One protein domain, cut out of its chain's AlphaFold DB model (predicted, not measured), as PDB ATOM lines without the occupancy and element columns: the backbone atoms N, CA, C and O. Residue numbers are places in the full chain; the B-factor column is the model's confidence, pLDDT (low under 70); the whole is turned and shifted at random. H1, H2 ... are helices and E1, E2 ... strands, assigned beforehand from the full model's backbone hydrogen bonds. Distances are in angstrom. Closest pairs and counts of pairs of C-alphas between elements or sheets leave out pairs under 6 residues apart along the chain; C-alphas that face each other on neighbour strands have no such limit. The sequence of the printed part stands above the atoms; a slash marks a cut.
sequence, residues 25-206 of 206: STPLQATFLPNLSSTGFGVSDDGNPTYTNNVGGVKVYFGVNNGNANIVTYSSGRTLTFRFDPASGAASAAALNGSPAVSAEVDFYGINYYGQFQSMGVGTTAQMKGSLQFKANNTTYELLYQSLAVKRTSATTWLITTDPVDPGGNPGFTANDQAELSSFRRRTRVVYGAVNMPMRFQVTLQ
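What this domain is: This is residues 25 to 206 of the 206 residues of an uncharacterized protein of Acidobacteriales bacterium (UniProt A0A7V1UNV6). Eight strands, E1, E13, E10, E9, E8, E7, E4 and E3, make a nearly closed barrel: E9 bends by 69 degrees at residue 147, and E10, E13 and E1 fold back until E1 comes close to E3. The small sheet E2 E5 E6 covers one end of the barrel, residues 113 to 124 cross the other end, and the hairpin E11 and E12 extends the wall beside the first part of E9, with H1 packed on E12. The printed part has 182 residues with 13 named strands and one named helix, in the order E1 E2 E3 E4 E5 H1 E6 E7 E8 E9 E10 E11 E12 E13; it is mostly strand, with 90 residues, under half, in named elements. The large sheet is branched at E9, the small one runs E2 E5 E6, and the neighbour pairs in both are antiparallel. The whole is compact, with a radius of gyration of the C-alphas of 15.6 A and spans of 42 by 39 by 33 A.

Where its parts are: E1 is residues 28 to 32 and begins at C-alpha 28 (81.189, 4.264, 32.523). E2 is residues 42 to 44, E3 is 59 to 62, E4 is 68 to 72 and E5 is 80 to 83. H1, residues 89 to 93, is followed by E6, residues 102 to 104. E7, residues 106 to 112, is 19.4 A from first to last C-alpha. E8, residues 125 to 136, is 33.0 A long, and E9, residues 139 to 152, the longest strand by residues, is 34.7 A long and begins at C-alpha 139 (105.656, -11.100, 34.918). E10 is residues 157 to 161. E11, residues 178 to 185, is 22.7 A long and E12, residues 188 to 196, is 23.6 A long. E13, residues 200 to 205, is 17.3 A long and ends at C-alpha 205 (78.675, 7.527, 30.184).

How they stand to each other: In the twisted branched sheet, E1 is an edge strand beside E13, with N 29 and O 204 2.8 A apart. E10 lies on the other side of E13, with N 158 and O 203 2.8 A apart. E7, E8, E9 and E10 form a meander, each strand the antiparallel neighbour of the one before; examples within hydrogen-bond range are N 109 and O 131 at 2.9 A, N 128 and O 148 at 2.8 A, and N 151 and O 159 at 2.9 A. On the side of E9 away from E8 lie E10, beside residues 148 to 152, and E11, beside residues 140 to 145, with N 142 and O 182 2.8 A apart. E11 and E12 form a hairpin, with N 181 and O 193 2.8 A apart; E12 bends by 54 degrees at residue 193. E4 is the neighbour of E7, with N 108 and O 71 2.8 A apart, and forms a hairpin with E3, with N 59 and O 72 2.9 A apart. The closest C-alphas of E1 and E3, those of Leu 28 and Val 60, are 5.3 A apart. E5 has E2 and E6 as neighbours, with N 42 and O 83 2.8 A apart and N 82 and O 102 2.8 A apart. The two sheets form a sandwich, two sheets face to face, with strands at 85 degrees and facing parts 8.0 A centre to centre. E6 runs on into E7 at 77 degrees. H1 is on the branched sheet, over E12, at a height of 7.1 A; its closest C-alphas to E12 are those of Ala 90 and Tyr 192, 4.9 A apart. In H1 every O i to N i+4 pair is within hydrogen-bond range.

The domain as a whole: The two C-alphas farthest apart, those of Gly 169 and Arg 186, are 43.5 A apart. The printed part has no cut and ends at residue 206, the chain's last. The links E2 to E3, E7 to E8 and E10 to E11 are long. The mean pLDDT of the printed part is 85.3; 20 residues are under 70, among them residues 49 to 58 and 98 to 101.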
ATOM      1  N   SER A  25      83.360   8.629  39.650       56.69
ATOM      2  CA  SER A  25      82.594   9.291  38.597       56.69
ATOM      3  C   SER A  25      81.344   8.526  38.165       56.69
ATOM      4  O   SER A  25      81.285   7.305  38.315       56.69
ATOM      5  N   THR A  26      80.408   9.235  37.525       62.56
ATOM      6  CA  THR A  26      79.339   8.671  36.684       62.56
ATOM      7  C   THR A  26      79.763   7.326  36.078       62.56
ATOM      8  O   THR A  26      80.845   7.272  35.476       62.56
ATOM      9  N   PRO A  27      78.987   6.242  36.274       67.44
ATOM     10  CA  PRO A  27      79.359   4.925  35.785       67.44
ATOM     11  C   PRO A  27      79.672   4.978  34.293       67.44
ATOM     12  O   PRO A  27      78.913   5.544  33.505       67.44
ATOM     13  N   LEU A  28      80.816   4.410  33.918       81.81
ATOM     14  CA  LEU A  28      81.189   4.264  32.523       81.81
ATOM     15  C   LEU A  28      80.996   2.821  32.073       81.81
ATOM     16  O   LEU A  28      81.116   1.861  32.841       81.81
ATOM     17  N   GLN A  29      80.762   2.695  30.780       85.19
ATOM     18  CA  GLN A  29      80.834   1.468  30.020       85.19
ATOM     19  C   GLN A  29      82.007   1.567  29.055       85.19
ATOM     20  O   GLN A  29      82.128   2.564  28.353       85.19
ATOM     21  N   ALA A  30      82.835   0.533  28.977       84.38
ATOM     22  CA  ALA A  30      83.758   0.347  27.873       84.38
ATOM     23  C   ALA A  30      83.286  -0.791  26.956       84.38
ATOM     24  O   ALA A  30      82.725  -1.784  27.416       84.38
ATOM     25  N   THR A  31      83.533  -0.662  25.661       85.31
ATOM     26  CA  THR A  31      83.320  -1.725  24.674       85.31
ATOM     27  C   THR A  31      84.527  -1.748  23.755       85.31
ATOM     28  O   THR A  31      84.842  -0.742  23.122       85.31
ATOM     29  N   PHE A  32      85.221  -2.881  23.695       83.00
ATOM     30  CA  PHE A  32      86.272  -3.074  22.704       83.00
ATOM     31  C   PHE A  32      85.624  -3.264  21.342       83.00
ATOM     32  O   PHE A  32      84.608  -3.940  21.195       83.00
ATOM     33  N   LEU A  33      86.181  -2.567  20.362       83.00
ATOM     34  CA  LEU A  33      85.750  -2.676  18.984       83.00
ATOM     35  C   LEU A  33      86.587  -3.753  18.286       83.00
ATOM     36  O   LEU A  33      87.648  -4.126  18.797       83.00
ATOM     37  N   PRO A  34      86.136  -4.252  17.119       74.31
ATOM     38  CA  PRO A  34      86.889  -5.238  16.360       74.31
ATOM     39  C   PRO A  34      88.352  -4.834  16.190       74.31
ATOM     40  O   PRO A  34      88.661  -3.659  15.962       74.31
ATOM     41  N   ASN A  35      89.232  -5.830  16.299       69.62
ATOM     42  CA  ASN A  35      90.662  -5.639  16.123       69.62
ATOM     43  C   ASN A  35      90.934  -4.967  14.764       69.62
ATOM     44  O   ASN A  35      90.452  -5.418  13.726       69.62
ATOM     45  N   LEU A  36      91.701  -3.879  14.794       70.75
ATOM     46  CA  LEU A  36      92.083  -3.092  13.622       70.75
ATOM     47  C   LEU A  36      93.104  -3.809  12.722       70.75
ATOM     48  O   LEU A  36      93.294  -3.423  11.571       70.75
ATOM     49  N   SER A  37      93.784  -4.836  13.229       75.31
ATOM     50  CA  SER A  37      94.834  -5.539  12.496       75.31
ATOM     51  C   SER A  37      94.268  -6.480  11.439       75.31
ATOM     52  O   SER A  37      93.636  -7.486  11.763       75.31
ATOM     53  N   SER A  38      94.621  -6.250  10.174       69.62
ATOM     54  CA  SER A  38      94.328  -7.174   9.063       69.62
ATOM     55  C   SER A  38      95.009  -8.542   9.218       69.62
ATOM     56  O   SER A  38      94.531  -9.546   8.698       69.62
ATOM     57  N   THR A  39      96.110  -8.593   9.970       75.88
ATOM     58  CA  THR A  39      96.868  -9.809  10.317       75.88
ATOM     59  C   THR A  39      96.424 -10.456  11.638       75.88
ATOM     60  O   THR A  39      96.913 -11.525  12.004       75.88
ATOM     61  N   GLY A  40      95.490  -9.824  12.362       78.69
ATOM     62  CA  GLY A  40      94.954 -10.303  13.637       78.69
ATOM     63  C   GLY A  40      95.818 -10.052  14.882       78.69
ATOM     64  O   GLY A  40      95.464 -10.568  15.939       78.69
ATOM     65  N   PHE A  41      96.919  -9.298  14.794       87.69
ATOM     66  CA  PHE A  41      97.745  -8.895  15.947       87.69
ATOM     67  C   PHE A  41      97.137  -7.707  16.707       87.69
ATOM     68  O   PHE A  41      96.260  -7.035  16.191       87.69
ATOM     69  N   GLY A  42      97.552  -7.449  17.942       88.25
ATOM     70  CA  GLY A  42      97.068  -6.321  18.745       88.25
ATOM     71  C   GLY A  42      96.272  -6.721  19.979       88.25
ATOM     72  O   GLY A  42      96.461  -7.808  20.534       88.25
ATOM     73  N   VAL A  43      95.431  -5.793  20.435       88.44
ATOM     74  CA  VAL A  43      94.624  -5.921  21.653       88.44
ATOM     75  C   VAL A  43      93.151  -6.038  21.276       88.44
ATOM     76  O   VAL A  43      92.612  -5.173  20.585       88.44
ATOM     77  N   SER A  44      92.488  -7.083  21.761       85.56
ATOM     78  CA  SER A  44      91.048  -7.289  21.581       85.56
ATOM     79  C   SER A  44      90.368  -7.686  22.888       85.56
ATOM     80  O   SER A  44      91.031  -7.992  23.884       85.56
ATOM     81  N   ASP A  45      89.035  -7.708  22.882       82.00
ATOM     82  CA  ASP A  45      88.267  -8.301  23.974       82.00
ATOM     83  C   ASP A  45      88.508  -9.813  24.134       82.00
ATOM     84  O   ASP A  45      89.233 -10.470  23.377       82.00
ATOM     85  N   ASP A  46      87.889 -10.349  25.179       77.06
ATOM     86  CA  ASP A  46      87.786 -11.771  25.498       77.06
ATOM     87  C   ASP A  46      86.546 -12.448  24.871       77.06
ATOM     88  O   ASP A  46      86.056 -13.454  25.385       77.06
ATOM     89  N   GLY A  47      85.997 -11.891  23.790       75.44
ATOM     90  CA  GLY A  47      84.823 -12.400  23.079       75.44
ATOM     91  C   GLY A  47      83.476 -11.926  23.624       75.44
ATOM     92  O   GLY A  47      82.443 -12.430  23.185       75.44
ATOM     93  N   ASN A  48      83.445 -10.980  24.570       71.88
ATOM     94  CA  ASN A  48      82.187 -10.451  25.103       71.88
ATOM     95  C   ASN A  48      82.055  -8.937  24.846       71.88
ATOM     96  O   ASN A  48      83.030  -8.195  24.974       71.88
ATOM     97  N   PRO A  49      80.833  -8.450  24.567       65.75
ATOM     98  CA  PRO A  49      80.621  -7.143  23.942       65.75
ATOM     99  C   PRO A  49      80.768  -5.932  24.875       65.75
ATOM    100  O   PRO A  49      80.845  -4.800  24.393       65.75
ATOM    101  N   THR A  50      80.778  -6.120  26.200       67.69
ATOM    102  CA  THR A  50      80.669  -4.987  27.130       67.69
ATOM    103  C   THR A  50      81.460  -5.159  28.427       67.69
ATOM    104  O   THR A  50      81.447  -6.210  29.065       67.69
ATOM    105  N   TYR A  51      82.078  -4.059  28.855       67.25
ATOM    106  CA  TYR A  51      82.835  -3.874  30.087       67.25
ATOM    107  C   TYR A  51      82.197  -2.722  30.901       67.25
ATOM    108  O   TYR A  51      82.625  -1.576  30.794       67.25
ATOM    109  N   THR A  52      81.129  -2.973  31.672       58.16
ATOM    110  CA  THR A  52      80.471  -1.931  32.498       58.16
ATOM    111  C   THR A  52      81.024  -1.869  33.920       58.16
ATOM    112  O   THR A  52      81.332  -2.896  34.524       58.16
ATOM    113  N   ASN A  53      81.055  -0.663  34.494       47.88
ATOM    114  CA  ASN A  53      81.140  -0.478  35.939       47.88
ATOM    115  C   ASN A  53      79.826  -1.000  36.554       47.88
ATOM    116  O   ASN A  53      78.824  -0.310  36.423       47.88
ATOM    117  N   ASN A  54      79.816  -2.240  37.075       46.88
ATOM    118  CA  ASN A  54      78.760  -2.947  37.854       46.88
ATOM    119  C   ASN A  54      78.603  -4.428  37.457       46.88
ATOM    120  O   ASN A  54      78.037  -5.202  38.229       46.88
ATOM    121  N   VAL A  55      79.118  -4.860  36.299       52.78
ATOM    122  CA  VAL A  55      79.333  -6.296  36.053       52.78
ATOM    123  C   VAL A  55      80.514  -6.695  36.921       52.78
ATOM    124  O   VAL A  55      81.573  -6.083  36.798       52.78
ATOM    125  N   GLY A  56      80.301  -7.646  37.836       50.59
ATOM    126  CA  GLY A  56      81.233  -8.029  38.898       50.59
ATOM    127  C   GLY A  56      82.695  -8.046  38.454       50.59
ATOM    128  O   GLY A  56      83.187  -9.055  37.973       50.59
ATOM    129  N   GLY A  57      83.361  -6.903  38.636       61.56
ATOM    130  CA  GLY A  57      84.802  -6.715  38.608       61.56
ATOM    131  C   GLY A  57      85.412  -5.853  37.495       61.56
ATOM    132  O   GLY A  57      86.576  -5.501  37.662       61.56
ATOM    133  N   VAL A  58      84.718  -5.441  36.423       69.81
ATOM    134  CA  VAL A  58      85.313  -4.422  35.524       69.81
ATOM    135  C   VAL A  58      84.986  -3.033  36.040       69.81
ATOM    136  O   VAL A  58      83.837  -2.717  36.336       69.81
ATOM    137  N   LYS A  59      86.010  -2.192  36.176       77.19
ATOM    138  CA  LYS A  59      85.876  -0.820  36.662       77.19
ATOM    139  C   LYS A  59      86.326   0.126  35.569       77.19
ATOM    140  O   LYS A  59      87.500   0.146  35.217       77.19
ATOM    141  N   VAL A  60      85.387   0.918  35.065       80.88
ATOM    142  CA  VAL A  60      85.656   1.982  34.097       80.88
ATOM    143  C   VAL A  60      85.200   3.297  34.697       80.88
ATOM    144  O   VAL A  60      84.080   3.396  35.201       80.88
ATOM    145  N   TYR A  61      86.078   4.292  34.685       83.44
ATOM    146  CA  TYR A  61      85.783   5.606  35.243       83.44
ATOM    147  C   TYR A  61      86.685   6.675  34.629       83.44
ATOM    148  O   TYR A  61      87.792   6.401  34.156       83.44
ATOM    149  N   PHE A  62      86.199   7.911  34.663       84.75
ATOM    150  CA  PHE A  62      87.054   9.069  34.489       84.75
ATOM    151  C   PHE A  62      87.616   9.429  35.864       84.75
ATOM    152  O   PHE A  62      86.910   9.354  36.870       84.75
ATOM    153  N   GLY A  63      88.905   9.754  35.953       77.56
ATOM    154  CA  GLY A  63      89.486  10.130  37.243       77.56
ATOM    155  C   GLY A  63      89.017  11.509  37.711       77.56
ATOM    156  O   GLY A  63      88.226  12.181  37.055       77.56
ATOM    157  N   VAL A  64      89.542  11.946  38.861       68.12
ATOM    158  CA  VAL A  64      89.013  13.049  39.699       68.12
ATOM    159  C   VAL A  64      88.877  14.409  38.980       68.12
ATOM    160  O   VAL A  64      88.155  15.273  39.454       68.12
ATOM    161  N   ASN A  65      89.480  14.587  37.799       77.75
ATOM    162  CA  ASN A  65      89.368  15.801  36.980       77.75
ATOM    163  C   ASN A  65      88.888  15.545  35.546       77.75
ATOM    164  O   ASN A  65      89.102  16.390  34.685       77.75
ATOM    165  N   ASN A  66      88.331  14.375  35.234       81.75
ATOM    166  CA  ASN A  66      87.933  13.984  33.878       81.75
ATOM    167  C   ASN A  66      89.040  14.070  32.805       81.75
ATOM    168  O   ASN A  66      88.735  13.977  31.623       81.75
ATOM    169  N   GLY A  67      90.312  14.264  33.169       83.56
ATOM    170  CA  GLY A  67      91.446  14.337  32.230       83.56
ATOM    171  C   GLY A  67      92.085  12.981  31.931       83.56
ATOM    172  O   GLY A  67      93.004  12.884  31.119       83.56
ATOM    173  N   ASN A  68      91.616  11.935  32.607       84.88
ATOM    174  CA  ASN A  68      92.098  10.575  32.458       84.88
ATOM    175  C   ASN A  68      90.945   9.571  32.373       84.88
ATOM    176  O   ASN A  68      89.906   9.740  33.010       84.88
ATOM    177  N   ALA A  69      91.152   8.537  31.565       85.69
ATOM    178  CA  ALA A  69      90.259   7.397  31.434       85.69
ATOM    179  C   ALA A  69      90.979   6.176  31.995       85.69
ATOM    180  O   ALA A  69      92.112   5.896  31.592       85.69
ATOM    181  N   ASN A  70      90.337   5.482  32.935       86.56
ATOM    182  CA  ASN A  70      90.858   4.243  33.488       86.56
ATOM    183  C   ASN A  70      89.902   3.074  33.199       86.56
ATOM    184  O   ASN A  70      88.692   3.198  33.408       86.56
ATOM    185  N   ILE A  71      90.462   1.962  32.716       86.00
ATOM    186  CA  ILE A  71      89.793   0.664  32.594       86.00
ATOM    187  C   ILE A  71      90.597  -0.369  33.383       86.00
ATOM    188  O   ILE A  71      91.749  -0.642  33.054       86.00
ATOM    189  N   VAL A  72      89.957  -1.002  34.365       83.12
ATOM    190  CA  VAL A  72      90.542  -2.081  35.168       83.12
ATOM    191  C   VAL A  72      89.703  -3.343  35.042       83.12
ATOM    192  O   VAL A  72      88.497  -3.292  35.283       83.12
ATOM    193  N   THR A  73      90.329  -4.485  34.754       78.06
ATOM    194  CA  THR A  73      89.639  -5.791  34.725       78.06
ATOM    195  C   THR A  73      90.041  -6.742  35.861       78.06
ATOM    196  O   THR A  73      89.553  -7.871  35.911       78.06
ATOM    197  N   TYR A  74      90.887  -6.314  36.804       76.12
ATOM    198  CA  TYR A  74      91.283  -7.133  37.957       76.12
ATOM    199  C   TYR A  74      90.092  -7.630  38.788       76.12
ATOM    200  O   TYR A  74      89.231  -6.851  39.201       76.12
ATOM    201  N   SER A  75      90.111  -8.924  39.122       72.25
ATOM    202  CA  SER A  75      89.100  -9.620  39.929       72.25
ATOM    203  C   SER A  75      87.697  -9.606  39.309       72.25
ATOM    204  O   SER A  75      86.702  -9.546  40.030       72.25
ATOM    205  N   SER A  76      87.624  -9.651  37.972       74.06
ATOM    206  CA  SER A  76      86.361  -9.591  37.218       74.06
ATOM    207  C   SER A  76      85.973 -10.839  36.449       74.06
ATOM    208  O   SER A  76      84.860 -10.933  35.938       74.06
ATOM    209  N   GLY A  77      86.909 -11.773  36.288       75.88
ATOM    210  CA  GLY A  77      86.764 -12.857  35.319       75.88
ATOM    211  C   GLY A  77      86.792 -12.391  33.854       75.88
ATOM    212  O   GLY A  77      86.683 -13.227  32.966       75.88
ATOM    213  N   ARG A  78      86.956 -11.085  33.590       79.50
ATOM    214  CA  ARG A  78      87.103 -10.481  32.262       79.50
ATOM    215  C   ARG A  78      88.580 -10.226  31.979       79.50
ATOM    216  O   ARG A  78      89.330  -9.776  32.850       79.50
ATOM    217  N   THR A  79      88.994 -10.460  30.744       83.12
ATOM    218  CA  THR A  79      90.382 -10.255  30.306       83.12
ATOM    219  C   THR A  79      90.428  -9.464  29.005       83.12
ATOM    220  O   THR A  79      89.402  -9.270  28.347       83.12
ATOM    221  N   LEU A  80      91.617  -8.973  28.656       84.94
ATOM    222  CA  LEU A  80      91.931  -8.605  27.278       84.94
ATOM    223  C   LEU A  80      92.851  -9.646  26.671       84.94
ATOM    224  O   LEU A  80      93.679 -10.243  27.364       84.94
ATOM    225  N   THR A  81      92.695  -9.813  25.369       85.31
ATOM    226  CA  THR A  81      93.461 -10.744  24.562       85.31
ATOM    227  C   THR A  81      94.579  -9.989  23.849       85.31
ATOM    228  O   THR A  81      94.319  -9.060  23.084       85.31
ATOM    229  N   PHE A  82      95.825 -10.397  24.083       88.38
ATOM    230  CA  PHE A  82      97.019  -9.835  23.452       88.38
ATOM    231  C   PHE A  82      97.592 -10.821  22.447       88.38
ATOM    232  O   PHE A  82      97.952 -11.945  22.805       88.38
ATOM    233  N   ARG A  83      97.729 -10.396  21.192       89.56
ATOM    234  CA  ARG A  83      98.358 -11.207  20.151       89.56
ATOM    235  C   ARG A  83      99.504 -10.441  19.506       89.56
ATOM    236  O   ARG A  83      99.282  -9.497  18.760       89.56
ATOM    237  N   PHE A  84     100.728 -10.863  19.796       90.38
ATOM    238  CA  PHE A  84     101.940 -10.238  19.273       90.38
ATOM    239  C   PHE A  84     102.299 -10.789  17.892       90.38
ATOM    240  O   PHE A  84     102.072 -11.968  17.607       90.38
ATOM    241  N   ASP A  85     102.883  -9.936  17.049       89.50
ATOM    242  CA  ASP A  85     103.481 -10.355  15.783       89.50
ATOM    243  C   ASP A  85     104.694 -11.269  16.059       89.50
ATOM    244  O   ASP A  85     105.636 -10.833  16.729       89.50
ATOM    245  N   PRO A  86     104.725 -12.517  15.550       87.62
ATOM    246  CA  PRO A  86     105.855 -13.422  15.744       87.62
ATOM    247  C   PRO A  86     107.169 -12.908  15.134       87.62
ATOM    248  O   PRO A  86     108.235 -13.355  15.560       87.62
ATOM    249  N   ALA A  87     107.119 -11.977  14.177       90.50
ATOM    250  CA  ALA A  87     108.298 -11.322  13.612       90.50
ATOM    251  C   ALA A  87     108.837 -10.179  14.494       90.50
ATOM    252  O   ALA A  87     109.931  -9.670  14.245       90.50
ATOM    253  N   SER A  88     108.109  -9.768  15.539       92.12
ATOM    254  CA  SER A  88     108.555  -8.709  16.444       92.12
ATOM    255  C   SER A  88     109.742  -9.162  17.294       92.12
ATOM    256  O   SER A  88     109.614 -10.021  18.171       92.12
ATOM    257  N   GLY A  89     110.902  -8.532  17.080       94.12
ATOM    258  CA  GLY A  89     112.104  -8.770  17.883       94.12
ATOM    259  C   GLY A  89     111.918  -8.402  19.360       94.12
ATOM    260  O   GLY A  89     112.376  -9.135  20.234       94.12
ATOM    261  N   ALA A  90     111.182  -7.322  19.654       94.69
ATOM    262  CA  ALA A  90     110.897  -6.897  21.026       94.69
ATOM    263  C   ALA A  90     110.001  -7.906  21.765       94.69
ATOM    264  O   ALA A  90     110.288  -8.276  22.903       94.69
ATOM    265  N   ALA A  91     108.947  -8.404  21.112       92.44
ATOM    266  CA  ALA A  91     108.077  -9.417  21.706       92.44
ATOM    267  C   ALA A  91     108.782 -10.784  21.835       92.44
ATOM    268  O   ALA A  91     108.573 -11.492  22.824       92.44
ATOM    269  N   SER A  92     109.698 -11.118  20.914       91.81
ATOM    270  CA  SER A  92     110.579 -12.288  21.035       91.81
ATOM    271  C   SER A  92     111.482 -12.184  22.264       91.81
ATOM    272  O   SER A  92     111.515 -13.101  23.085       91.81
ATOM    273  N   ALA A  93     112.149 -11.041  22.445       92.31
ATOM    274  CA  ALA A  93     113.025 -10.782  23.587       92.31
ATOM    275  C   ALA A  93     112.275 -10.791  24.931       92.31
ATOM    276  O   ALA A  93     112.844 -11.160  25.959       92.31
ATOM    277  N   ALA A  94     110.990 -10.427  24.926       90.88
ATOM    278  CA  ALA A  94     110.103 -10.520  26.082       90.88
ATOM    279  C   ALA A  94     109.541 -11.935  26.327       90.88
ATOM    280  O   ALA A  94     108.777 -12.124  27.270       90.88
ATOM    281  N   ALA A  95     109.891 -12.923  25.493       89.44
ATOM    282  CA  ALA A  95     109.315 -14.270  25.507       89.44
ATOM    283  C   ALA A  95     107.774 -14.269  25.413       89.44
ATOM    284  O   ALA A  95     107.093 -15.066  26.058       89.44
ATOM    285  N   LEU A  96     107.232 -13.343  24.614       87.81
ATOM    286  CA  LEU A  96     105.804 -13.236  24.296       87.81
ATOM    287  C   LEU A  96     105.475 -13.792  22.899       87.81
ATOM    288  O   LEU A  96     104.303 -13.998  22.584       87.81
ATOM    289  N   ASN A  97     106.489 -14.082  22.072       72.44
ATOM    290  CA  ASN A  97     106.303 -14.750  20.781       72.44
ATOM    291  C   ASN A  97     106.043 -16.249  20.975       72.44
ATOM    292  O   ASN A  97     106.756 -16.920  21.718       72.44
ATOM    293  N   GLY A  98     105.045 -16.784  20.267       55.84
ATOM    294  CA  GLY A  98     104.717 -18.215  20.275       55.84
ATOM    295  C   GLY A  98     103.639 -18.637  21.278       55.84
ATOM    296  O   GLY A  98     103.226 -19.796  21.253       55.84
ATOM    297  N   SER A  99     103.125 -17.727  22.111       51.34
ATOM    298  CA  SER A  99     101.924 -18.005  22.906       51.34
ATOM    299  C   SER A  99     100.659 -17.856  22.048       51.34
ATOM    300  O   SER A  99     100.558 -16.889  21.284       51.34
ATOM    301  N   PRO A 100      99.654 -18.753  22.181       59.78
ATOM    302  CA  PRO A 100      98.293 -18.394  21.799       59.78
ATOM    303  C   PRO A 100      97.918 -17.113  22.541       59.78
ATOM    304  O   PRO A 100      98.486 -16.814  23.593       59.78
ATOM    305  N   ALA A 101      97.005 -16.352  21.953       66.06
ATOM    306  CA  ALA A 101      96.593 -15.045  22.435       66.06
ATOM    307  C   ALA A 101      96.538 -14.996  23.978       66.06
ATOM    308  O   ALA A 101      95.878 -15.820  24.610       66.06
ATOM    309  N   VAL A 102      97.320 -14.100  24.583       75.31
ATOM    310  CA  VAL A 102      97.458 -14.046  26.039       75.31
ATOM    311  C   VAL A 102      96.227 -13.347  26.583       75.31
ATOM    312  O   VAL A 102      96.012 -12.182  26.278       75.31
ATOM    313  N   SER A 103      95.430 -14.040  27.386       79.88
ATOM    314  CA  SER A 103      94.340 -13.423  28.137       79.88
ATOM    315  C   SER A 103      94.864 -12.966  29.491       79.88
ATOM    316  O   SER A 103      95.350 -13.782  30.277       79.88
ATOM    317  N   ALA A 104      94.788 -11.668  29.770       78.75
ATOM    318  CA  ALA A 104      95.258 -11.119  31.035       78.75
ATOM    319  C   ALA A 104      94.297 -10.082  31.613       78.75
ATOM    320  O   ALA A 104      93.566  -9.399  30.893       78.75
ATOM    321  N   GLU A 105      94.320  -9.970  32.940       81.75
ATOM    322  CA  GLU A 105      93.736  -8.827  33.629       81.75
ATOM    323  C   GLU A 105      94.573  -7.580  33.341       81.75
ATOM    324  O   GLU A 105      95.808  -7.655  33.303       81.75
ATOM    325  N   VAL A 106      93.893  -6.452  33.140       81.69
ATOM    326  CA  VAL A 106      94.522  -5.215  32.681       81.69
ATOM    327  C   VAL A 106      94.212  -4.028  33.573       81.69
ATOM    328  O   VAL A 106      93.140  -3.953  34.179       81.69
ATOM    329  N   ASP A 107      95.147  -3.083  33.586       83.62
ATOM    330  CA  ASP A 107      94.943  -1.698  34.004       83.62
ATOM    331  C   ASP A 107      95.369  -0.797  32.848       83.62
ATOM    332  O   ASP A 107      96.514  -0.850  32.388       83.62
ATOM    333  N   PHE A 108      94.423  -0.022  32.332       84.75
ATOM    334  CA  PHE A 108      94.663   0.962  31.296       84.75
ATOM    335  C   PHE A 108      94.524   2.359  31.877       84.75
ATOM    336  O   PHE A 108      93.486   2.700  32.437       84.75
ATOM    337  N   TYR A 109      95.533   3.192  31.653       88.50
ATOM    338  CA  TYR A 109      95.541   4.585  32.065       88.50
ATOM    339  C   TYR A 109      95.819   5.501  30.875       88.50
ATOM    340  O   TYR A 109      96.941   5.551  30.365       88.50
ATOM    341  N   GLY A 110      94.794   6.233  30.439       86.38
ATOM    342  CA  GLY A 110      94.879   7.216  29.361       86.38
ATOM    343  C   GLY A 110      94.858   8.649  29.889       86.38
ATOM    344  O   GLY A 110      93.914   8.993  30.592       86.38
ATOM    345  N   ILE A 111      95.838   9.491  29.540       87.81
ATOM    346  CA  ILE A 111      95.859  10.936  29.852       87.81
ATOM    347  C   ILE A 111      95.601  11.743  28.585       87.81
ATOM    348  O   ILE A 111      96.389  11.663  27.640       87.81
ATOM    349  N   ASN A 112      94.537  12.545  28.582       88.44
ATOM    350  CA  ASN A 112      94.242  13.486  27.506       88.44
ATOM    351  C   ASN A 112      95.102  14.752  27.652       88.44
ATOM    352  O   ASN A 112      95.033  15.440  28.671       88.44
ATOM    353  N   TYR A 113      95.878  15.086  26.620       85.06
ATOM    354  CA  TYR A 113      96.742  16.270  26.630       85.06
ATOM    355  C   TYR A 113      95.973  17.599  26.599       85.06
ATOM    356  O   TYR A 113      96.503  18.621  27.025       85.06
ATOM    357  N   TYR A 114      94.725  17.596  26.126       86.19
ATOM    358  CA  TYR A 114      93.948  18.808  25.846       86.19
ATOM    359  C   TYR A 114      92.861  19.100  26.893       86.19
ATOM    360  O   TYR A 114      91.969  19.914  26.660       86.19
ATOM    361  N   GLY A 115      92.933  18.456  28.061       87.44
ATOM    362  CA  GLY A 115      92.039  18.710  29.190       87.44
ATOM    363  C   GLY A 115      90.994  17.616  29.406       87.44
ATOM    364  O   GLY A 115      91.251  16.432  29.198       87.44
ATOM    365  N   GLN A 116      89.821  18.005  29.904       90.62
ATOM    366  CA  GLN A 116      88.804  17.056  30.353       90.62
ATOM    367  C   GLN A 116      88.087  16.384  29.169       90.62
ATOM    368  O   GLN A 116      87.657  17.051  28.230       90.62
ATOM    369  N   PHE A 117      87.856  15.068  29.231       89.31
ATOM    370  CA  PHE A 117      87.077  14.339  28.221       89.31
ATOM    371  C   PHE A 117      85.666  14.921  28.065       89.31
ATOM    372  O   PHE A 117      85.186  15.110  26.948       89.31
ATOM    373  N   GLN A 118      85.019  15.268  29.181       87.75
ATOM    374  CA  GLN A 118      83.662  15.818  29.195       87.75
ATOM    375  C   GLN A 118      83.550  17.234  28.602       87.75
ATOM    376  O   GLN A 118      82.460  17.601  28.160       87.75
ATOM    377  N   SER A 119      84.643  18.004  28.524       89.56
ATOM    378  CA  SER A 119      84.648  19.336  27.898       89.56
ATOM    379  C   SER A 119      84.928  19.310  26.393       89.56
ATOM    380  O   SER A 119      84.767  20.331  25.732       89.56
ATOM    381  N   MET A 120      85.341  18.170  25.826       91.81
ATOM    382  CA  MET A 120      85.562  18.031  24.381       91.81
ATOM    383  C   MET A 120      84.261  18.282  23.608       91.81
ATOM    384  O   MET A 120      83.237  17.711  23.953       91.81
ATOM    385  N   GLY A 121      84.258  19.064  22.530       94.00
ATOM    386  CA  GLY A 121      83.076  19.156  21.660       94.00
ATOM    387  C   GLY A 121      82.769  17.813  20.980       94.00
ATOM    388  O   GLY A 121      83.685  17.037  20.702       94.00
ATOM    389  N   VAL A 122      81.503  17.510  20.681       94.88
ATOM    390  CA  VAL A 122      81.187  16.339  19.837       94.88
ATOM    391  C   VAL A 122      81.846  16.518  18.466       94.88
ATOM    392  O   VAL A 122      81.818  17.604  17.896       94.88
ATOM    393  N   GLY A 123      82.482  15.461  17.963       93.81
ATOM    394  CA  GLY A 123      83.272  15.473  16.732       93.81
ATOM    395  C   GLY A 123      84.718  15.941  16.911       93.81
ATOM    396  O   GLY A 123      85.520  15.745  16.002       93.81
ATOM    397  N   THR A 124      85.078  16.506  18.070       94.56
ATOM    398  CA  THR A 124      86.459  16.928  18.339       94.56
ATOM    399  C   THR A 124      87.350  15.751  18.711       94.56
ATOM    400  O   THR A 124      86.897  14.715  19.218       94.56
ATOM    401  N   THR A 125      88.639  15.933  18.451       95.56
ATOM    402  CA  THR A 125      89.686  14.946  18.677       95.56
ATOM    403  C   THR A 125      90.779  15.532  19.554       95.56
ATOM    404  O   THR A 125      90.975  16.745  19.611       95.56
ATOM    405  N   ALA A 126      91.477  14.660  20.267       94.56
ATOM    406  CA  ALA A 126      92.608  15.023  21.097       94.56
ATOM    407  C   ALA A 126      93.624  13.880  21.124       94.56
ATOM    408  O   ALA A 126      93.271  12.710  20.947       94.56
ATOM    409  N   GLN A 127      94.889  14.228  21.346       95.19
ATOM    410  CA  GLN A 127      95.937  13.244  21.576       95.19
ATOM    411  C   GLN A 127      95.872  12.764  23.025       95.19
ATOM    412  O   GLN A 127      95.655  13.544  23.958       95.19
ATOM    413  N   MET A 128      96.107  11.473  23.212       93.75
ATOM    414  CA  MET A 128      96.152  10.827  24.508       93.75
ATOM    415  C   MET A 128      97.421   9.980  24.619       93.75
ATOM    416  O   MET A 128      97.826   9.318  23.665       93.75
ATOM    417  N   LYS A 129      98.039   9.965  25.798       93.75
ATOM    418  CA  LYS A 129      99.062   8.971  26.147       93.75
ATOM    419  C   LYS A 129      98.403   7.833  26.908       93.75
ATOM    420  O   LYS A 129      97.615   8.108  27.807       93.75
ATOM    421  N   GLY A 130      98.723   6.586  26.575       93.31
ATOM    422  CA  GLY A 130      98.147   5.408  27.223       93.31
ATOM    423  C   GLY A 130      99.215   4.486  27.792       93.31
ATOM    424  O   GLY A 130     100.192   4.196  27.111       93.31
ATOM    425  N   SER A 131      99.022   3.997  29.012       94.19
ATOM    426  CA  SER A 131      99.745   2.834  29.535       94.19
ATOM    427  C   SER A 131      98.755   1.695  29.722       94.19
ATOM    428  O   SER A 131      97.701   1.897  30.320       94.19
ATOM    429  N   LEU A 132      99.079   0.523  29.179       92.25
ATOM    430  CA  LEU A 132      98.309  -0.701  29.352       92.25
ATOM    431  C   LEU A 132      99.193  -1.733  30.047       92.25
ATOM    432  O   LEU A 132     100.145  -2.243  29.456       92.25
ATOM    433  N   GLN A 133      98.866  -2.050  31.295       92.38
ATOM    434  CA  GLN A 133      99.579  -3.039  32.093       92.38
ATOM    435  C   GLN A 133      98.828  -4.363  32.116       92.38
ATOM    436  O   GLN A 133      97.609  -4.385  32.259       92.38
ATOM    437  N   PHE A 134      99.559  -5.468  31.990       89.25
ATOM    438  CA  PHE A 134      98.996  -6.816  31.996       89.25
ATOM    439  C   PHE A 134      99.977  -7.820  32.603       89.25
ATOM    440  O   PHE A 134     101.186  -7.591  32.641       89.25
ATOM    441  N   LYS A 135      99.472  -8.954  33.099       87.25
ATOM    442  CA  LYS A 135     100.307 -10.017  33.675       87.25
ATOM    443  C   LYS A 135     100.356 -11.231  32.750       87.25
ATOM    444  O   LYS A 135      99.323 -11.806  32.440       87.25
ATOM    445  N   ALA A 136     101.559 -11.665  32.382       84.88
ATOM    446  CA  ALA A 136     101.798 -12.873  31.590       84.88
ATOM    447  C   ALA A 136     103.025 -13.616  32.130       84.88
ATOM    448  O   ALA A 136     103.982 -12.982  32.565       84.88
ATOM    449  N   ASN A 137     103.023 -14.953  32.145       83.81
ATOM    450  CA  ASN A 137     104.174 -15.756  32.604       83.81
ATOM    451  C   ASN A 137     104.733 -15.302  33.975       83.81
ATOM    452  O   ASN A 137     105.941 -15.187  34.180       83.81
ATOM    453  N   ASN A 138     103.831 -14.969  34.908       83.00
ATOM    454  CA  ASN A 138     104.140 -14.406  36.230       83.00
ATOM    455  C   ASN A 138     104.978 -13.105  36.228       83.00
ATOM    456  O   ASN A 138     105.591 -12.750  37.235       83.00
ATOM    457  N   THR A 139     104.974 -12.379  35.115       86.75
ATOM    458  CA  THR A 139     105.656 -11.100  34.918       86.75
ATOM    459  C   THR A 139     104.623 -10.037  34.565       86.75
ATOM    460  O   THR A 139     103.692 -10.297  33.804       86.75
ATOM    461  N   THR A 140     104.760  -8.846  35.145       91.12
ATOM    462  CA  THR A 140     103.951  -7.692  34.749       91.12
ATOM    463  C   THR A 140     104.627  -7.019  33.570       91.12
ATOM    464  O   THR A 140     105.799  -6.652  33.658       91.12
ATOM    465  N   TYR A 141     103.887  -6.855  32.487       93.44
ATOM    466  CA  TYR A 141     104.295  -6.141  31.292       93.44
ATOM    467  C   TYR A 141     103.498  -4.849  31.159       93.44
ATOM    468  O   TYR A 141     102.410  -4.711  31.716       93.44
ATOM    469  N   GLU A 142     104.050  -3.911  30.405       95.06
ATOM    470  CA  GLU A 142     103.417  -2.650  30.051       95.06
ATOM    471  C   GLU A 142     103.619  -2.372  28.566       95.06
ATOM    472  O   GLU A 142     104.732  -2.500  28.051       95.06
ATOM    473  N   LEU A 143     102.532  -1.958  27.919       95.50
ATOM    474  CA  LEU A 143     102.515  -1.333  26.605       95.50
ATOM    475  C   LEU A 143     102.291   0.163  26.795       95.50
ATOM    476  O   LEU A 143     101.215   0.592  27.218       95.50
ATOM    477  N   LEU A 144     103.313   0.955  26.487       96.38
ATOM    478  CA  LEU A 144     103.250   2.407  26.574       96.38
ATOM    479  C   LEU A 144     103.030   3.013  25.185       96.38
ATOM    480  O   LEU A 144     103.944   3.056  24.363       96.38
ATOM    481  N   TYR A 145     101.829   3.531  24.952       95.88
ATOM    482  CA  TYR A 145     101.444   4.243  23.739       95.88
ATOM    483  C   TYR A 145     101.701   5.739  23.906       95.88
ATOM    484  O   TYR A 145     101.118   6.384  24.783       95.88
ATOM    485  N   GLN A 146     102.546   6.315  23.051       94.56
ATOM    486  CA  GLN A 146     102.861   7.748  23.113       94.56
ATOM    487  C   GLN A 146     101.811   8.622  22.416       94.56
ATOM    488  O   GLN A 146     101.650   9.783  22.786       94.56
ATOM    489  N   SER A 147     101.108   8.075  21.418       94.44
ATOM    490  CA  SER A 147     100.158   8.820  20.589       94.44
ATOM    491  C   SER A 147      98.925   7.982  20.261       94.44
ATOM    492  O   SER A 147      98.844   7.334  19.221       94.44
ATOM    493  N   LEU A 148      97.948   8.010  21.163       95.38
ATOM    494  CA  LEU A 148      96.592   7.535  20.906       95.38
ATOM    495  C   LEU A 148      95.718   8.704  20.484       95.38
ATOM    496  O   LEU A 148      95.908   9.835  20.933       95.38
ATOM    497  N   ALA A 149      94.712   8.417  19.673       95.31
ATOM    498  CA  ALA A 149      93.620   9.342  19.467       95.31
ATOM    499  C   ALA A 149      92.503   9.079  20.467       95.31
ATOM    500  O   ALA A 149      92.122   7.931  20.707       95.31
ATOM    501  N   VAL A 150      91.916  10.161  20.970       95.12
ATOM    502  CA  VAL A 150      90.548  10.154  21.472       95.12
ATOM    503  C   VAL A 150      89.666  11.031  20.589       95.12
ATOM    504  O   VAL A 150      90.056  12.132  20.201       95.12
ATOM    505  N   LYS A 151      88.457  10.562  20.289       95.38
ATOM    506  CA  LYS A 151      87.412  11.319  19.595       95.38
ATOM    507  C   LYS A 151      86.121  11.255  20.387       95.38
ATOM    508  O   LYS A 151      85.647  10.162  20.686       95.38
ATOM    509  N   ARG A 152      85.509  12.401  20.687       94.44
ATOM    510  CA  ARG A 152      84.159  12.410  21.267       94.44
ATOM    511  C   ARG A 152      83.152  12.176  20.144       94.44
ATOM    512  O   ARG A 152      82.913  13.066  19.334       94.44
ATOM    513  N   THR A 153      82.598  10.972  20.051       95.31
ATOM    514  CA  THR A 153      81.692  10.577  18.958       95.31
ATOM    515  C   THR A 153      80.245  10.978  19.223       95.31
ATOM    516  O   THR A 153      79.498  11.204  18.276       95.31
ATOM    517  N   SER A 154      79.853  11.114  20.491       94.81
ATOM    518  CA  SER A 154      78.526  11.580  20.900       94.81
ATOM    519  C   SER A 154      78.608  12.393  22.198       94.81
ATOM    520  O   SER A 154      79.671  12.525  22.809       94.81
ATOM    521  N   ALA A 155      77.476  12.928  22.663       90.62
ATOM    522  CA  ALA A 155      77.409  13.620  23.949       90.62
ATOM    523  C   ALA A 155      77.866  12.739  25.129       90.62
ATOM    524  O   ALA A 155      78.333  13.268  26.134       90.62
ATOM    525  N   THR A 156      77.791  11.416  25.011       91.38
ATOM    526  CA  THR A 156      78.130  10.486  26.093       91.38
ATOM    527  C   THR A 156      79.194   9.468  25.712       91.38
ATOM    528  O   THR A 156      79.536   8.661  26.564       91.38
ATOM    529  N   THR A 157      79.745   9.496  24.495       92.06
ATOM    530  CA  THR A 157      80.656   8.453  23.996       92.06
ATOM    531  C   THR A 157      81.969   9.026  23.471       92.06
ATOM    532  O   THR A 157      81.992   9.999  22.710       92.06
ATOM    533  N   TRP A 158      83.064   8.361  23.831       93.44
ATOM    534  CA  TRP A 158      84.422   8.610  23.362       93.44
ATOM    535  C   TRP A 158      84.987   7.349  22.717       93.44
ATOM    536  O   TRP A 158      84.870   6.261  23.265       93.44
ATOM    537  N   LEU A 159      85.622   7.502  21.562       93.94
ATOM    538  CA  LEU A 159      86.424   6.477  20.908       93.94
ATOM    539  C   LEU A 159      87.890   6.709  21.263       93.94
ATOM    540  O   LEU A 159      88.387   7.807  21.029       93.94
ATOM    541  N   ILE A 160      88.569   5.689  21.781       93.88
ATOM    542  CA  ILE A 160      90.019   5.654  21.976       93.88
ATOM    543  C   ILE A 160      90.604   4.638  20.997       93.88
ATOM    544  O   ILE A 160      90.118   3.511  20.899       93.88
ATOM    545  N   THR A 161      91.630   5.040  20.250       94.56
ATOM    546  CA  THR A 161      92.107   4.261  19.102       94.56
ATOM    547  C   THR A 161      93.558   4.555  18.741       94.56
ATOM    548  O   THR A 161      94.068   5.658  18.964       94.56
ATOM    549  N   THR A 162      94.212   3.552  18.167       95.12
ATOM    550  CA  THR A 162      95.516   3.664  17.503       95.12
ATOM    551  C   THR A 162      95.390   3.941  16.003       95.12
ATOM    552  O   THR A 162      96.397   4.235  15.367       95.12
ATOM    553  N   ASP A 163      94.189   3.823  15.421       93.88
ATOM    554  CA  ASP A 163      93.968   4.011  13.984       93.88
ATOM    555  C   ASP A 163      94.086   5.499  13.602       93.88
ATOM    556  O   ASP A 163      93.311   6.321  14.108       93.88
ATOM    557  N   PRO A 164      95.010   5.883  12.702       93.06
ATOM    558  CA  PRO A 164      95.134   7.267  12.249       93.06
ATOM    559  C   PRO A 164      93.922   7.768  11.446       93.06
ATOM    560  O   PRO A 164      93.760   8.980  11.304       93.06
ATOM    561  N   VAL A 165      93.064   6.881  10.932       93.00
ATOM    562  CA  VAL A 165      91.869   7.248  10.154       93.00
ATOM    563  C   VAL A 165      90.710   7.685  11.058       93.00
ATOM    564  O   VAL A 165      89.943   8.579  10.699       93.00
ATOM    565  N   ASP A 166      90.596   7.108  12.254       93.75
ATOM    566  CA  ASP A 166      89.477   7.324  13.178       93.75
ATOM    567  C   ASP A 166      89.254   8.780  13.635       93.75
ATOM    568  O   ASP A 166      88.093   9.226  13.693       93.75
ATOM    569  N   PRO A 167      90.310   9.557  13.964       90.62
ATOM    570  CA  PRO A 167      90.173  10.981  14.244       90.62
ATOM    571  C   PRO A 167      89.426  11.716  13.130       90.62
ATOM    572  O   PRO A 167      88.500  12.487  13.403       90.62
ATOM    573  N   GLY A 168      89.761  11.402  11.876       89.19
ATOM    574  CA  GLY A 168      89.368  12.169  10.703       89.19
ATOM    575  C   GLY A 168      90.009  13.563  10.666       89.19
ATOM    576  O   GLY A 168      90.476  14.095  11.675       89.19
ATOM    577  N   GLY A 169      90.011  14.175   9.480       86.94
ATOM    578  CA  GLY A 169      90.585  15.507   9.270       86.94
ATOM    579  C   GLY A 169      92.102  15.565   9.494       86.94
ATOM    580  O   GLY A 169      92.801  14.571   9.326       86.94
ATOM    581  N   ASN A 170      92.609  16.747   9.858       87.31
ATOM    582  CA  ASN A 170      94.011  16.973  10.215       87.31
ATOM    583  C   ASN A 170      94.093  17.516  11.653       87.31
ATOM    584  O   ASN A 170      94.088  18.734  11.845       87.31
ATOM    585  N   PRO A 171      94.120  16.643  12.674       88.31
ATOM    586  CA  PRO A 171      94.027  17.060  14.071       88.31
ATOM    587  C   PRO A 171      95.355  17.587  14.644       88.31
ATOM    588  O   PRO A 171      95.432  17.877  15.835       88.31
ATOM    589  N   GLY A 172      96.412  17.698  13.828       91.00
ATOM    590  CA  GLY A 172      97.736  18.156  14.264       91.00
ATOM    591  C   GLY A 172      98.579  17.091  14.974       91.00
ATOM    592  O   GLY A 172      99.646  17.406  15.490       91.00
ATOM    593  N   PHE A 173      98.125  15.836  14.991       93.38
ATOM    594  CA  PHE A 173      98.864  14.676  15.490       93.38
ATOM    595  C   PHE A 173      98.488  13.419  14.692       93.38
ATOM    596  O   PHE A 173      97.460  13.384  14.016       93.38
ATOM    597  N   THR A 174      99.306  12.371  14.791       94.81
ATOM    598  CA  THR A 174      99.040  11.071  14.160       94.81
ATOM    599  C   THR A 174      98.928  10.011  15.247       94.81
ATOM    600  O   THR A 174      99.876   9.805  16.009       94.81
ATOM    601  N   ALA A 175      97.764   9.369  15.355       94.31
ATOM    602  CA  ALA A 175      97.625   8.179  16.191       94.31
ATOM    603  C   ALA A 175      98.482   7.049  15.607       94.31
ATOM    604  O   ALA A 175      98.606   6.943  14.386       94.31
ATOM    605  N   ASN A 176      99.097   6.239  16.462       94.19
ATOM    606  CA  ASN A 176      99.846   5.074  16.017       94.19
ATOM    607  C   ASN A 176      99.630   3.880  16.944       94.19
ATOM    608  O   ASN A 176      99.250   4.018  18.106       94.19
ATOM    609  N   ASP A 177      99.878   2.699  16.394       94.56
ATOM    610  CA  ASP A 177      99.808   1.413  17.077       94.56
ATOM    611  C   ASP A 177     101.144   1.001  17.704       94.56
ATOM    612  O   ASP A 177     101.243  -0.082  18.278       94.56
ATOM    613  N   GLN A 178     102.170   1.853  17.640       95.38
ATOM    614  CA  GLN A 178     103.468   1.565  18.231       95.38
ATOM    615  C   GLN A 178     103.438   1.793  19.743       95.38
ATOM    616  O   GLN A 178     103.379   2.925  20.232       95.38
ATOM    617  N   ALA A 179     103.546   0.700  20.490       96.31
ATOM    618  CA  ALA A 179     103.717   0.720  21.933       96.31
ATOM    619  C   ALA A 179     105.143   0.326  22.323       96.31
ATOM    620  O   ALA A 179     105.689  -0.645  21.803       96.31
ATOM    621  N   GLU A 180     105.742   1.032  23.282       97.81
ATOM    622  CA  GLU A 180     106.957   0.554  23.945       97.81
ATOM    623  C   GLU A 180     106.585  -0.590  24.895       97.81
ATOM    624  O   GLU A 180     105.816  -0.401  25.838       97.81
ATOM    625  N   LEU A 181     107.139  -1.775  24.642       96.81
ATOM    626  CA  LEU A 181     106.992  -2.949  25.485       96.81
ATOM    627  C   LEU A 181     108.064  -2.940  26.574       96.81
ATOM    628  O   LEU A 181     109.269  -2.916  26.302       96.81
ATOM    629  N   SER A 182     107.621  -3.034  27.821       96.94
ATOM    630  CA  SER A 182     108.502  -3.188  28.974       96.94
ATOM    631  C   SER A 182     107.957  -4.206  29.970       96.94
ATOM    632  O   SER A 182     106.774  -4.536  29.947       96.94
ATOM    633  N   SER A 183     108.821  -4.729  30.838       94.50
ATOM    634  CA  SER A 183     108.422  -5.536  31.991       94.50
ATOM    635  C   SER A 183     108.868  -4.897  33.296       94.50
ATOM    636  O   SER A 183     109.881  -4.195  33.367       94.50
ATOM    637  N   PHE A 184     108.108  -5.184  34.346       89.00
ATOM    638  CA  PHE A 184     108.402  -4.792  35.711       89.00
ATOM    639  C   PHE A 184     108.660  -6.032  36.553       89.00
ATOM    640  O   PHE A 184     107.795  -6.894  36.730       89.00
ATOM    641  N   ARG A 185     109.854  -6.095  37.145       79.81
ATOM    642  CA  ARG A 185     110.183  -7.092  38.164       79.81
ATOM    643  C   ARG A 185     110.719  -6.386  39.397       79.81
ATOM    644  O   ARG A 185     111.837  -5.873  39.406       79.81
ATOM    645  N   ARG A 186     109.920  -6.391  40.468       77.94
ATOM    646  CA  ARG A 186     110.201  -5.700  41.740       77.94
ATOM    647  C   ARG A 186     110.372  -4.184  41.555       77.94
ATOM    648  O   ARG A 186     109.399  -3.458  41.673       77.94
ATOM    649  N   ARG A 187     111.599  -3.719  41.298       78.94
ATOM    650  CA  ARG A 187     111.976  -2.299  41.149       78.94
ATOM    651  C   ARG A 187     112.731  -2.010  39.850       78.94
ATOM    652  O   ARG A 187     113.175  -0.887  39.646       78.94
ATOM    653  N   THR A 188     112.898  -3.014  38.994       87.81
ATOM    654  CA  THR A 188     113.628  -2.874  37.737       87.81
ATOM    655  C   THR A 188     112.638  -2.914  36.585       87.81
ATOM    656  O   THR A 188     111.829  -3.844  36.496       87.81
ATOM    657  N   ARG A 189     112.719  -1.902  35.720       93.56
ATOM    658  CA  ARG A 189     112.037  -1.861  34.429       93.56
ATOM    659  C   ARG A 189     113.008  -2.345  33.358       93.56
ATOM    660  O   ARG A 189     114.121  -1.832  33.279       93.56
ATOM    661  N   VAL A 190     112.591  -3.315  32.553       96.38
ATOM    662  CA  VAL A 190     113.335  -3.763  31.368       96.38
ATOM    663  C   VAL A 190     112.539  -3.342  30.144       96.38
ATOM    664  O   VAL A 190     111.376  -3.712  30.025       96.38
ATOM    665  N   VAL A 191     113.142  -2.550  29.260       97.19
ATOM    666  CA  VAL A 191     112.521  -2.114  28.001       97.19
ATOM    667  C   VAL A 191     112.994  -3.037  26.885       97.19
ATOM    668  O   VAL A 191     114.197  -3.215  26.711       97.19
ATOM    669  N   TYR A 192     112.055  -3.623  26.142       96.38
ATOM    670  CA  TYR A 192     112.348  -4.553  25.045       96.38
ATOM    671  C   TYR A 192     112.321  -3.880  23.669       96.38
ATOM    672  O   TYR A 192     112.907  -4.401  22.725       96.38
ATOM    673  N   GLY A 193     111.661  -2.725  23.556       96.94
ATOM    674  CA  GLY A 193     111.536  -1.957  22.318       96.94
ATOM    675  C   GLY A 193     110.081  -1.744  21.910       96.94
ATOM    676  O   GLY A 193     109.166  -1.975  22.700       96.94
ATOM    677  N   ALA A 194     109.869  -1.279  20.681       96.44
ATOM    678  CA  ALA A 194     108.536  -1.028  20.146       96.44
ATOM    679  C   ALA A 194     107.881  -2.310  19.603       96.44
ATOM    680  O   ALA A 194     108.545  -3.166  19.016       96.44
ATOM    681  N   VAL A 195     106.565  -2.410  19.767       94.44
ATOM    682  CA  VAL A 195     105.702  -3.443  19.188       94.44
ATOM    683  C   VAL A 195     104.486  -2.785  18.539       94.44
ATOM    684  O   VAL A 195     103.959  -1.810  19.073       94.44
ATOM    685  N   ASN A 196     104.025  -3.324  17.410       93.50
ATOM    686  CA  ASN A 196     102.770  -2.892  16.795       93.50
ATOM    687  C   ASN A 196     101.618  -3.599  17.513       93.50
ATOM    688  O   ASN A 196     101.458  -4.815  17.400       93.50
ATOM    689  N   MET A 197     100.856  -2.840  18.294       93.00
ATOM    690  CA  MET A 197      99.749  -3.323  19.111       93.00
ATOM    691  C   MET A 197      98.514  -2.464  18.851       93.00
ATOM    692  O   MET A 197      98.156  -1.618  19.670       93.00
ATOM    693  N   PRO A 198      97.847  -2.645  17.703       92.69
ATOM    694  CA  PRO A 198      96.659  -1.870  17.411       92.69
ATOM    695  C   PRO A 198      95.567  -2.154  18.445       92.69
ATOM    696  O   PRO A 198      95.374  -3.294  18.879       92.69
ATOM    697  N   MET A 199      94.852  -1.105  18.846       90.88
ATOM    698  CA  MET A 199      93.744  -1.209  19.784       90.88
ATOM    699  C   MET A 199      92.673  -0.164  19.500       90.88
ATOM    700  O   MET A 199      92.957   0.946  19.044       90.88
ATOM    701  N   ARG A 200      91.428  -0.526  19.804       90.88
ATOM    702  CA  ARG A 200      90.266   0.328  19.588       90.88
ATOM    703  C   ARG A 200      89.171  -0.007  20.585       90.88
ATOM    704  O   ARG A 200      88.713  -1.144  20.645       90.88
ATOM    705  N   PHE A 201      88.722   0.976  21.350       89.06
ATOM    706  CA  PHE A 201      87.610   0.791  22.274       89.06
ATOM    707  C   PHE A 201      86.825   2.083  22.470       89.06
ATOM    708  O   PHE A 201      87.329   3.191  22.296       89.06
ATOM    709  N   GLN A 202      85.558   1.929  22.819       91.00
ATOM    710  CA  GLN A 202      84.657   3.017  23.154       91.00
ATOM    711  C   GLN A 202      84.460   3.087  24.658       91.00
ATOM    712  O   GLN A 202      84.421   2.057  25.322       91.00
ATOM    713  N   VAL A 203      84.303   4.301  25.170       89.56
ATOM    714  CA  VAL A 203      83.934   4.605  26.548       89.56
ATOM    715  C   VAL A 203      82.656   5.437  26.514       89.56
ATOM    716  O   VAL A 203      82.621   6.465  25.842       89.56
ATOM    717  N   THR A 204      81.618   5.016  27.231       89.38
ATOM    718  CA  THR A 204      80.294   5.644  27.251       89.38
ATOM    719  C   THR A 204      79.863   5.955  28.684       89.38
ATOM    720  O   THR A 204      79.965   5.089  29.550       89.38
ATOM    721  N   LEU A 205      79.379   7.172  28.943       85.25
ATOM    722  CA  LEU A 205      78.675   7.527  30.184       85.25
ATOM    723  C   LEU A 205      77.299   6.854  30.205       85.25
ATOM    724  O   LEU A 205      76.579   6.938  29.208       85.25
ATOM    725  N   GLN A 206      76.953   6.218  31.326       76.19
ATOM    726  CA  GLN A 206      75.616   5.667  31.576       76.19
ATOM    727  C   GLN A 206      74.654   6.712  32.139       76.19
ATOM    728  O   GLN A 206      75.107   7.569  32.935       76.19
TER     729      GLN A 206